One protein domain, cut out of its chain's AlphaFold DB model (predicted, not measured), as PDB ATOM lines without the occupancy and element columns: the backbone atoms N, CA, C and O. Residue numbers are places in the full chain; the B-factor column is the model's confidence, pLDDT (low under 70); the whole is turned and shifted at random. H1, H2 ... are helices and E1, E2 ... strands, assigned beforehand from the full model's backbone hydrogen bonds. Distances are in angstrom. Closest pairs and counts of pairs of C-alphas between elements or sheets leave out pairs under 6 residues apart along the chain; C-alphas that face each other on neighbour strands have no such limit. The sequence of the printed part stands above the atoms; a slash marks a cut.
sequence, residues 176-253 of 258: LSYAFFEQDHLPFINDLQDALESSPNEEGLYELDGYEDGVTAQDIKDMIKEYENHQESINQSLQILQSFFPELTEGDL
ATOM      1  N   LEU A 176     205.280 126.930 192.290       95.62
ATOM      2  CA  LEU A 176     205.832 127.952 191.393       95.62
ATOM      3  C   LEU A 176     207.263 127.623 190.958       95.62
ATOM      4  O   LEU A 176     207.592 127.754 189.785       95.62
ATOM      5  N   SER A 177     208.102 127.160 191.890       94.31
ATOM      6  CA  SER A 177     209.482 126.751 191.618       94.31
ATOM      7  C   SER A 177     209.541 125.704 190.508       94.31
ATOM      8  O   SER A 177     210.315 125.855 189.565       94.31
ATOM      9  N   TYR A 178     208.697 124.674 190.601       94.31
ATOM     10  CA  TYR A 178     208.607 123.625 189.592       94.31
ATOM     11  C   TYR A 178     208.005 124.141 188.281       94.31
ATOM     12  O   TYR A 178     208.610 123.964 187.229       94.31
ATOM     13  N   ALA A 179     206.853 124.810 188.338       95.50
ATOM     14  CA  ALA A 179     206.132 125.233 187.141       95.50
ATOM     15  C   ALA A 179     206.927 126.249 186.306       95.50
ATOM     16  O   ALA A 179     207.028 126.077 185.095       95.50
ATOM     17  N   PHE A 180     207.562 127.247 186.936       94.38
ATOM     18  CA  PHE A 180     208.443 128.170 186.214       94.38
ATOM     19  C   PHE A 180     209.646 127.451 185.613       94.38
ATOM     20  O   PHE A 180     209.995 127.700 184.463       94.38
ATOM     21  N   PHE A 181     210.276 126.551 186.377       92.44
ATOM     22  CA  PHE A 181     211.420 125.802 185.879       92.44
ATOM     23  C   PHE A 181     211.045 124.982 184.642       92.44
ATOM     24  O   PHE A 181     211.724 125.108 183.631       92.44
ATOM     25  N   GLU A 182     209.981 124.180 184.689       92.31
ATOM     26  CA  GLU A 182     209.567 123.346 183.552       92.31
ATOM     27  C   GLU A 182     209.107 124.190 182.356       92.31
ATOM     28  O   GLU A 182     209.504 123.916 181.224       92.31
ATOM     29  N   GLN A 183     208.345 125.263 182.589       90.44
ATOM     30  CA  GLN A 183     207.896 126.158 181.522       90.44
ATOM     31  C   GLN A 183     209.070 126.819 180.787       90.44
ATOM     32  O   GLN A 183     209.032 126.916 179.564       90.44
ATOM     33  N   ASP A 184     210.139 127.191 181.494       88.50
ATOM     34  CA  ASP A 184     211.347 127.760 180.883       88.50
ATOM     35  C   ASP A 184     212.197 126.726 180.108       88.50
ATOM     36  O   ASP A 184     213.130 127.104 179.397       88.50
ATOM     37  N   HIS A 185     211.886 125.424 180.204       88.31
ATOM     38  CA  HIS A 185     212.471 124.373 179.353       88.31
ATOM     39  C   HIS A 185     211.618 124.049 178.119       88.31
ATOM     40  O   HIS A 185     212.074 123.298 177.251       88.31
ATOM     41  N   LEU A 186     210.408 124.605 178.018       90.38
ATOM     42  CA  LEU A 186     209.563 124.467 176.840       90.38
ATOM     43  C   LEU A 186     209.870 125.575 175.821       90.38
ATOM     44  O   LEU A 186     210.221 126.696 176.201       90.38
ATOM     45  N   PRO A 187     209.706 125.307 174.515       90.69
ATOM     46  CA  PRO A 187     209.663 126.365 173.511       90.69
ATOM     47  C   PRO A 187     208.563 127.380 173.839       90.69
ATOM     48  O   PRO A 187     207.538 127.028 174.433       90.69
ATOM     49  N   PHE A 188     208.742 128.637 173.426       90.44
ATOM     50  CA  PHE A 188     207.735 129.659 173.687       90.44
ATOM     51  C   PHE A 188     206.395 129.272 173.058       90.44
ATOM     52  O   PHE A 188     206.329 128.777 171.932       90.44
ATOM     53  N   ILE A 189     205.302 129.554 173.771       90.56
ATOM     54  CA  ILE A 189     203.956 129.161 173.341       90.56
ATOM     55  C   ILE A 189     203.590 129.693 171.949       90.56
ATOM     56  O   ILE A 189     202.918 129.002 171.186       90.56
ATOM     57  N   ASN A 190     204.071 130.888 171.595       91.94
ATOM     58  CA  ASN A 190     203.848 131.472 170.274       91.94
ATOM     59  C   ASN A 190     204.573 130.674 169.182       91.94
ATOM     60  O   ASN A 190     203.977 130.413 168.145       91.94
ATOM     61  N   ASP A 191     205.797 130.206 169.439       92.25
ATOM     62  CA  ASP A 191     206.563 129.404 168.476       92.25
ATOM     63  C   ASP A 191     205.875 128.049 168.227       92.25
ATOM     64  O   ASP A 191     205.801 127.575 167.093       92.25
ATOM     65  N   LEU A 192     205.297 127.444 169.273       92.00
ATOM     66  CA  LEU A 192     204.503 126.215 169.154       92.00
ATOM     67  C   LEU A 192     203.226 126.431 168.322       92.00
ATOM     68  O   LEU A 192     202.855 125.580 167.508       92.00
ATOM     69  N   GLN A 193     202.541 127.559 168.522       92.25
ATOM     70  CA  GLN A 193     201.338 127.913 167.762       92.25
ATOM     71  C   GLN A 193     201.671 128.192 166.290       92.25
ATOM     72  O   GLN A 193     201.041 127.606 165.408       92.25
ATOM     73  N   ASP A 194     202.709 128.986 166.028       92.38
ATOM     74  CA  ASP A 194     203.185 129.320 164.682       92.38
ATOM     75  C   ASP A 194     203.637 128.067 163.909       92.38
ATOM     76  O   ASP A 194     203.364 127.925 162.708       92.38
ATOM     77  N   ALA A 195     204.269 127.109 164.597       90.88
ATOM     78  CA  ALA A 195     204.613 125.818 164.014       90.88
ATOM     79  C   ALA A 195     203.352 125.072 163.546       90.88
ATOM     80  O   ALA A 195     203.288 124.657 162.392       90.88
ATOM     81  N   LEU A 196     202.306 124.957 164.374       90.94
ATOM     82  CA  LEU A 196     201.062 124.271 163.982       90.94
ATOM     83  C   LEU A 196     200.294 124.962 162.850       90.94
ATOM     84  O   LEU A 196     199.588 124.282 162.098       90.94
ATOM     85  N   GLU A 197     200.397 126.286 162.737       91.75
ATOM     86  CA  GLU A 197     199.812 127.049 161.629       91.75
ATOM     87  C   GLU A 197     200.579 126.861 160.314       91.75
ATOM     88  O   GLU A 197     200.017 127.014 159.222       91.75
ATOM     89  N   SER A 198     201.852 126.476 160.405       89.38
ATOM     90  CA  SER A 198     202.684 126.134 159.259       89.38
ATOM     91  C   SER A 198     202.313 124.766 158.676       89.38
ATOM     92  O   SER A 198     201.661 123.926 159.296       89.38
ATOM     93  N   SER A 199     202.690 124.525 157.418       89.75
ATOM     94  CA  SER A 199     202.502 123.202 156.811       89.75
ATOM     95  C   SER A 199     203.641 122.270 157.223       89.75
ATOM     96  O   SER A 199     204.792 122.704 157.166       89.75
ATOM     97  N   PRO A 200     203.363 121.000 157.574       92.94
ATOM     98  CA  PRO A 200     204.426 120.037 157.811       92.94
ATOM     99  C   PRO A 200     205.209 119.761 156.521       92.94
ATOM    100  O   PRO A 200     204.712 119.971 155.408       92.94
ATOM    101  N   ASN A 201     206.423 119.242 156.674       91.25
ATOM    102  CA  ASN A 201     207.238 118.753 155.571       91.25
ATOM    103  C   ASN A 201     206.653 117.464 154.945       91.25
ATOM    104  O   ASN A 201     205.604 116.958 155.353       91.25
ATOM    105  N   GLU A 202     207.339 116.906 153.943       91.56
ATOM    106  CA  GLU A 202     206.897 115.690 153.236       91.56
ATOM    107  C   GLU A 202     206.757 114.452 154.147       91.56
ATOM    108  O   GLU A 202     206.021 113.524 153.808       91.56
ATOM    109  N   GLU A 203     207.417 114.446 155.307       91.50
ATOM    110  CA  GLU A 203     207.380 113.368 156.303       91.50
ATOM    111  C   GLU A 203     206.301 113.585 157.381       91.50
ATOM    112  O   GLU A 203     206.093 112.725 158.236       91.50
ATOM    113  N   GLY A 204     205.563 114.701 157.325       90.81
ATOM    114  CA  GLY A 204     204.542 115.049 158.315       90.81
ATOM    115  C   GLY A 204     205.096 115.716 159.579       90.81
ATOM    116  O   GLY A 204     204.382 115.779 160.582       90.81
ATOM    117  N   LEU A 205     206.343 116.196 159.538       94.88
ATOM    118  CA  LEU A 205     207.044 116.827 160.657       94.88
ATOM    119  C   LEU A 205     207.071 118.352 160.513       94.88
ATOM    120  O   LEU A 205     207.074 118.892 159.405       94.88
ATOM    121  N   TYR A 206     207.101 119.031 161.649       93.94
ATOM    122  CA  TYR A 206     207.120 120.479 161.790       93.94
ATOM    123  C   TYR A 206     208.509 120.942 162.218       93.94
ATOM    124  O   TYR A 206     209.147 120.301 163.053       93.94
ATOM    125  N   GLU A 207     208.969 122.055 161.653       90.44
ATOM    126  CA  GLU A 207     210.212 122.701 162.077       90.44
ATOM    127  C   GLU A 207     209.967 123.467 163.383       90.44
ATOM    128  O   GLU A 207     209.003 124.226 163.486       90.44
ATOM    129  N   LEU A 208     210.827 123.247 164.379       89.88
ATOM    130  CA  LEU A 208     210.777 123.920 165.673       89.88
ATOM    131  C   LEU A 208     212.203 124.152 166.178       89.88
ATOM    132  O   LEU A 208     213.035 123.239 166.152       89.88
ATOM    133  N   ASP A 209     212.488 125.366 166.640       83.62
ATOM    134  CA  ASP A 209     213.816 125.723 167.136       83.62
ATOM    135  C   ASP A 209     214.216 124.831 168.324       83.62
ATOM    136  O   ASP A 209     213.455 124.625 169.266       83.62
ATOM    137  N   GLY A 210     215.427 124.268 168.258       83.31
ATOM    138  CA  GLY A 210     215.927 123.292 169.235       83.31
ATOM    139  C   GLY A 210     215.653 121.821 168.888       83.31
ATOM    140  O   GLY A 210     216.196 120.945 169.561       83.31
ATOM    141  N   TYR A 211     214.901 121.536 167.818       85.88
ATOM    142  CA  TYR A 211     214.572 120.179 167.369       85.88
ATOM    143  C   TYR A 211     215.060 119.936 165.932       85.88
ATOM    144  O   TYR A 211     214.342 120.181 164.966       85.88
ATOM    145  N   GLU A 212     216.292 119.432 165.787       83.38
ATOM    146  CA  GLU A 212     216.956 119.253 164.477       83.38
ATOM    147  C   GLU A 212     216.207 118.308 163.521       83.38
ATOM    148  O   GLU A 212     216.216 118.530 162.312       83.38
ATOM    149  N   ASP A 213     215.536 117.286 164.055       87.75
ATOM    150  CA  ASP A 213     214.798 116.291 163.265       87.75
ATOM    151  C   ASP A 213     213.333 116.699 163.000       87.75
ATOM    152  O   ASP A 213     212.588 115.968 162.346       87.75
ATOM    153  N   GLY A 214     212.907 117.866 163.494       87.81
ATOM    154  CA  GLY A 214     211.507 118.280 163.510       87.81
ATOM    155  C   GLY A 214     210.658 117.500 164.520       87.81
ATOM    156  O   GLY A 214     211.102 116.549 165.164       87.81
ATOM    157  N   VAL A 215     209.409 117.929 164.689       94.06
ATOM    158  CA  VAL A 215     208.467 117.382 165.680       94.06
ATOM    159  C   VAL A 215     207.124 117.059 165.040       94.06
ATOM    160  O   VAL A 215     206.734 117.661 164.039       94.06
ATOM    161  N   THR A 216     206.380 116.097 165.583       95.44
ATOM    162  CA  THR A 216     205.041 115.805 165.060       95.44
ATOM    163  C   THR A 216     204.022 116.836 165.554       95.44
ATOM    164  O   THR A 216     204.192 117.467 166.597       95.44
ATOM    165  N   ALA A 217     202.884 116.956 164.860       95.00
ATOM    166  CA  ALA A 217     201.761 117.759 165.358       95.00
ATOM    167  C   ALA A 217     201.255 117.300 166.736       95.00
ATOM    168  O   ALA A 217     200.646 118.093 167.452       95.00
ATOM    169  N   GLN A 218     201.422 116.016 167.079       95.56
ATOM    170  CA  GLN A 218     201.021 115.510 168.389       95.56
ATOM    171  C   GLN A 218     201.996 115.985 169.467       95.56
ATOM    172  O   GLN A 218     201.530 116.482 170.484       95.56
ATOM    173  N   ASP A 219     203.304 115.942 169.197       95.06
ATOM    174  CA  ASP A 219     204.325 116.439 170.128       95.06
ATOM    175  C   ASP A 219     204.116 117.928 170.430       95.06
ATOM    176  O   ASP A 219     204.137 118.331 171.589       95.06
ATOM    177  N   ILE A 220     203.821 118.749 169.410       95.19
ATOM    178  CA  ILE A 220     203.526 120.176 169.622       95.19
ATOM    179  C   ILE A 220     202.275 120.368 170.485       95.19
ATOM    180  O   ILE A 220     202.270 121.195 171.394       95.19
ATOM    181  N   LYS A 221     201.207 119.599 170.245       95.50
ATOM    182  CA  LYS A 221     199.989 119.672 171.072       95.50
ATOM    183  C   LYS A 221     200.236 119.230 172.509       95.50
ATOM    184  O   LYS A 221     199.633 119.798 173.416       95.50
ATOM    185  N   ASP A 222     201.090 118.233 172.709       95.62
ATOM    186  CA  ASP A 222     201.465 117.760 174.036       95.62
ATOM    187  C   ASP A 222     202.290 118.828 174.773       95.62
ATOM    188  O   ASP A 222     201.971 119.127 175.921       95.62
ATOM    189  N   MET A 223     203.230 119.498 174.092       95.38
ATOM    190  CA  MET A 223     203.975 120.644 174.635       95.38
ATOM    191  C   MET A 223     203.067 121.838 174.975       95.38
ATOM    192  O   MET A 223     203.202 122.424 176.046       95.38
ATOM    193  N   ILE A 224     202.099 122.182 174.113       95.69
ATOM    194  CA  ILE A 224     201.107 123.241 174.397       95.69
ATOM    195  C   ILE A 224     200.299 122.892 175.647       95.69
ATOM    196  O   ILE A 224     200.133 123.724 176.535       95.69
ATOM    197  N   LYS A 225     199.813 121.651 175.738       96.19
ATOM    198  CA  LYS A 225     199.059 121.189 176.902       96.19
ATOM    199  C   LYS A 225     199.911 121.227 178.171       96.19
ATOM    200  O   LYS A 225     199.401 121.541 179.241       96.19
ATOM    201  N   GLU A 226     201.187 120.874 178.073       95.94
ATOM    202  CA  GLU A 226     202.121 120.959 179.190       95.94
ATOM    203  C   GLU A 226     202.299 122.409 179.663       95.94
ATOM    204  O   GLU A 226     202.136 122.676 180.853       95.94
ATOM    205  N   TYR A 227     202.496 123.346 178.733       94.75
ATOM    206  CA  TYR A 227     202.544 124.783 179.017       94.75
ATOM    207  C   TYR A 227     201.270 125.270 179.728       94.75
ATOM    208  O   TYR A 227     201.345 125.970 180.735       94.75
ATOM    209  N   GLU A 228     200.089 124.874 179.243       95.25
ATOM    210  CA  GLU A 228     198.800 125.233 179.854       95.25
ATOM    211  C   GLU A 228     198.663 124.701 181.290       95.25
ATOM    212  O   GLU A 228     198.200 125.434 182.165       95.25
ATOM    213  N   ASN A 229     199.106 123.467 181.561       96.38
ATOM    214  CA  ASN A 229     199.073 122.892 182.913       96.38
ATOM    215  C   ASN A 229     200.017 123.637 183.874       96.38
ATOM    216  O   ASN A 229     199.660 123.889 185.031       96.38
ATOM    217  N   HIS A 230     201.222 123.993 183.411       95.88
ATOM    218  CA  HIS A 230     202.173 124.775 184.209       95.88
ATOM    219  C   HIS A 230     201.626 126.178 184.486       95.88
ATOM    220  O   HIS A 230     201.634 126.615 185.636       95.88
ATOM    221  N   GLN A 231     201.034 126.836 183.484       96.00
ATOM    222  CA  GLN A 231     200.397 128.143 183.655       96.00
ATOM    223  C   GLN A 231     199.202 128.090 184.618       96.00
ATOM    224  O   GLN A 231     199.008 129.013 185.410       96.00
ATOM    225  N   GLU A 232     198.393 127.026 184.585       96.50
ATOM    226  CA  GLU A 232     197.318 126.823 185.562       96.50
ATOM    227  C   GLU A 232     197.881 126.715 186.985       96.50
ATOM    228  O   GLU A 232     197.387 127.393 187.888       96.50
ATOM    229  N   SER A 233     198.952 125.937 187.167       96.06
ATOM    230  CA  SER A 233     199.627 125.780 188.460       96.06
ATOM    231  C   SER A 233     200.182 127.115 188.970       96.06
ATOM    232  O   SER A 233     199.961 127.477 190.126       96.06
ATOM    233  N   ILE A 234     200.824 127.896 188.092       96.25
ATOM    234  CA  ILE A 234     201.320 129.244 188.404       96.25
ATOM    235  C   ILE A 234     200.178 130.151 188.845       96.25
ATOM    236  O   ILE A 234     200.273 130.789 189.890       96.25
ATOM    237  N   ASN A 235     199.081 130.187 188.086       96.00
ATOM    238  CA  ASN A 235     197.944 131.051 188.390       96.00
ATOM    239  C   ASN A 235     197.307 130.698 189.740       96.00
ATOM    240  O   ASN A 235     196.983 131.598 190.512       96.00
ATOM    241  N   GLN A 236     197.151 129.406 190.045       94.44
ATOM    242  CA  GLN A 236     196.583 128.946 191.314       94.44
ATOM    243  C   GLN A 236     197.485 129.310 192.502       94.44
ATOM    244  O   GLN A 236     197.010 129.890 193.479       94.44
ATOM    245  N   SER A 237     198.791 129.039 192.415       94.81
ATOM    246  CA  SER A 237     199.741 129.380 193.481       94.81
ATOM    247  C   SER A 237     199.928 130.889 193.651       94.81
ATOM    248  O   SER A 237     200.005 131.380 194.777       94.81
ATOM    249  N   LEU A 238     199.943 131.655 192.556       95.19
ATOM    250  CA  LEU A 238     199.976 133.115 192.616       95.19
ATOM    251  C   LEU A 238     198.706 133.665 193.274       95.19
ATOM    252  O   LEU A 238     198.805 134.570 194.097       95.19
ATOM    253  N   GLN A 239     197.534 133.097 192.978       93.12
ATOM    254  CA  GLN A 239     196.274 133.509 193.596       93.12
ATOM    255  C   GLN A 239     196.284 133.307 195.121       93.12
ATOM    256  O   GLN A 239     195.762 134.158 195.846       93.12
ATOM    257  N   ILE A 240     196.899 132.225 195.615       90.62
ATOM    258  CA  ILE A 240     197.089 132.005 197.057       90.62
ATOM    259  C   ILE A 240     197.939 133.136 197.646       90.62
ATOM    260  O   ILE A 240     197.504 133.804 198.579       90.62
ATOM    261  N   LEU A 241     199.098 133.442 197.062       93.44
ATOM    262  CA  LEU A 241     199.964 134.518 197.562       93.44
ATOM    263  C   LEU A 241     199.312 135.912 197.443       93.44
ATOM    264  O   LEU A 241     199.464 136.753 198.332       93.44
ATOM    265  N   GLN A 242     198.524 136.146 196.390       93.12
ATOM    266  CA  GLN A 242     197.768 137.383 196.176       93.12
ATOM    267  C   GLN A 242     196.635 137.587 197.184       93.12
ATOM    268  O   GLN A 242     196.204 138.722 197.388       93.12
ATOM    269  N   SER A 243     196.172 136.528 197.855       88.69
ATOM    270  CA  SER A 243     195.225 136.684 198.964       88.69
ATOM    271  C   SER A 243     195.834 137.447 200.152       88.69
ATOM    272  O   SER A 243     195.114 138.137 200.874       88.69
ATOM    273  N   PHE A 244     197.164 137.407 200.298       90.69
ATOM    274  CA  PHE A 244     197.921 138.207 201.265       90.69
ATOM    275  C   PHE A 244     198.397 139.533 200.661       90.69
ATOM    276  O   PHE A 244     198.339 140.570 201.322       90.69
ATOM    277  N   PHE A 245     198.837 139.505 199.400       93.88
ATOM    278  CA  PHE A 245     199.430 140.648 198.703       93.88
ATOM    279  C   PHE A 245     198.804 140.853 197.316       93.88
ATOM    280  O   PHE A 245     199.371 140.403 196.320       93.88
ATOM    281  N   PRO A 246     197.664 141.557 197.201       92.81
ATOM    282  CA  PRO A 246     196.917 141.658 195.942       92.81
ATOM    283  C   PRO A 246     197.681 142.284 194.768       92.81
ATOM    284  O   PRO A 246     197.321 142.065 193.615       92.81
ATOM    285  N   GLU A 247     198.713 143.082 195.052       93.38
ATOM    286  CA  GLU A 247     199.556 143.725 194.035       93.38
ATOM    287  C   GLU A 247     200.690 142.825 193.526       93.38
ATOM    288  O   GLU A 247     201.368 143.194 192.571       93.38
ATOM    289  N   LEU A 248     200.901 141.656 194.142       94.31
ATOM    290  CA  LEU A 248     201.945 140.716 193.752       94.31
ATOM    291  C   LEU A 248     201.686 140.177 192.342       94.31
ATOM    292  O   LEU A 248     200.588 139.715 192.033       94.31
ATOM    293  N   THR A 249     202.706 140.190 191.496       93.88
ATOM    294  CA  THR A 249     202.647 139.682 190.124       93.88
ATOM    295  C   THR A 249     203.590 138.502 189.920       93.88
ATOM    296  O   THR A 249     204.483 138.247 190.726       93.88
ATOM    297  N   GLU A 250     203.431 137.791 188.804       91.94
ATOM    298  CA  GLU A 250     204.363 136.733 188.403       91.94
ATOM    299  C   GLU A 250     205.809 137.250 188.307       91.94
ATOM    300  O   GLU A 250     206.731 136.593 188.779       91.94
ATOM    301  N   GLY A 251     206.005 138.465 187.779       89.06
ATOM    302  CA  GLY A 251     207.327 139.083 187.629       89.06
ATOM    303  C   GLY A 251     208.006 139.460 188.948       89.06
ATOM    304  O   GLY A 251     209.213 139.679 188.963       89.06
ATOM    305  N   ASP A 252     207.262 139.513 190.056       89.44
ATOM    306  CA  ASP A 252     207.831 139.708 191.395       89.44
ATOM    307  C   ASP A 252     208.396 138.412 191.993       89.44
ATOM    308  O   ASP A 252     209.138 138.461 192.980       89.44
ATOM    309  N   LEU A 253     208.017 137.258 191.430       89.94
ATOM    310  CA  LEU A 253     208.366 135.919 191.910       89.94
ATOM    311  C   LEU A 253     209.313 135.191 190.955       89.94
ATOM    312  O   LEU A 253     210.253 134.540 191.410       89.94
TER     313      LEU A 253
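What this domain is: This is residues 176 to 253 of the 258 residues of an uncharacterized protein of Polynucleobacter asymbioticus (strain DSM 18221 / CIP 109841 / QLW-P1DMWA-1) (UniProt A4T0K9). One long helix, H3, makes the length of a rod, and two short helices, H1 and H2, pack along it one after the other, both running opposite ways to it; a small two-stranded hairpin, E1 and E2, lies at the end where H3 begins. Past the other end of H3, residues 245 to 253 fold back, and the C-alphas of Leu 176 and Leu 253 are 8.4 A apart. The printed part has 78 residues with three named helices and two named strands, in the order H1, H2, E1, E2, H3; the sheet, E1 - E2, is antiparallel and the class is mostly helix. The whole is loose, with a radius of gyration of the C-alphas of 15.7 A, and spans 54 by 18 by 15 A.

Where its parts are: E1 is residues 205 to 208, 9.5 A from first to last C-alpha, and begins with C-alpha 205 at (207.044, 116.827, 160.657). E2 is residues 211 to 216, 10.7 A long. H3, residues 217 to 244, follows E2 directly and is 41.5 A long, ending with C-alpha 244 at (197.921, 138.207, 201.265). H2 is residues 189 to 197, 12.6 A long. H1 is residues 176 to 183, 10.2 A long, and begins with C-alpha 176 at (205.832, 127.952, 191.393).

How they stand to each other: E1 and E2 form a hairpin of antiparallel neighbours, with 128 degrees between their directions. N 206 and O 215 are 2.8 A apart and N 215 and O 206 are 2.9 A apart, both within hydrogen-bond range. The closest C-alphas of H2 and E1, those of Ala 195 and Tyr 206, are 6.3 A apart. The closest C-alphas of E1 and H3, those of Tyr 206 and Ala 217, are 7.0 A apart. H2 touches H3, at residues 217 to 227 of H3 alone, at a shallow tilt of 29 degrees, opposite ways; their closest C-alphas, those of Leu 192 and Ile 220, are 6.1 A apart. H1 touches H3, at residues 227 to 238 of H3 alone, at a shallow tilt of 21 degrees, opposite ways; their closest C-alphas, those of Ala 179 and His 230, are 4.9 A apart. H1 and H2 are apart, and H1 is apart from E1 and from E2. In H1 and H2 every O i to N i+4 pair is within hydrogen-bond range, and in H3 23 of 24 are.

The domain as a whole: The two C-alphas farthest apart are those of Glu 202 and Phe 244, at 53.8 A. The printed part runs from residue 176 to 253 with no cut. The links H1 to H2, E1 to E2 and E2 to H3 are tight, the link H2 to E1 is short, and no link is long. The mean pLDDT of the printed part is 92.5, and no printed residue is under 70.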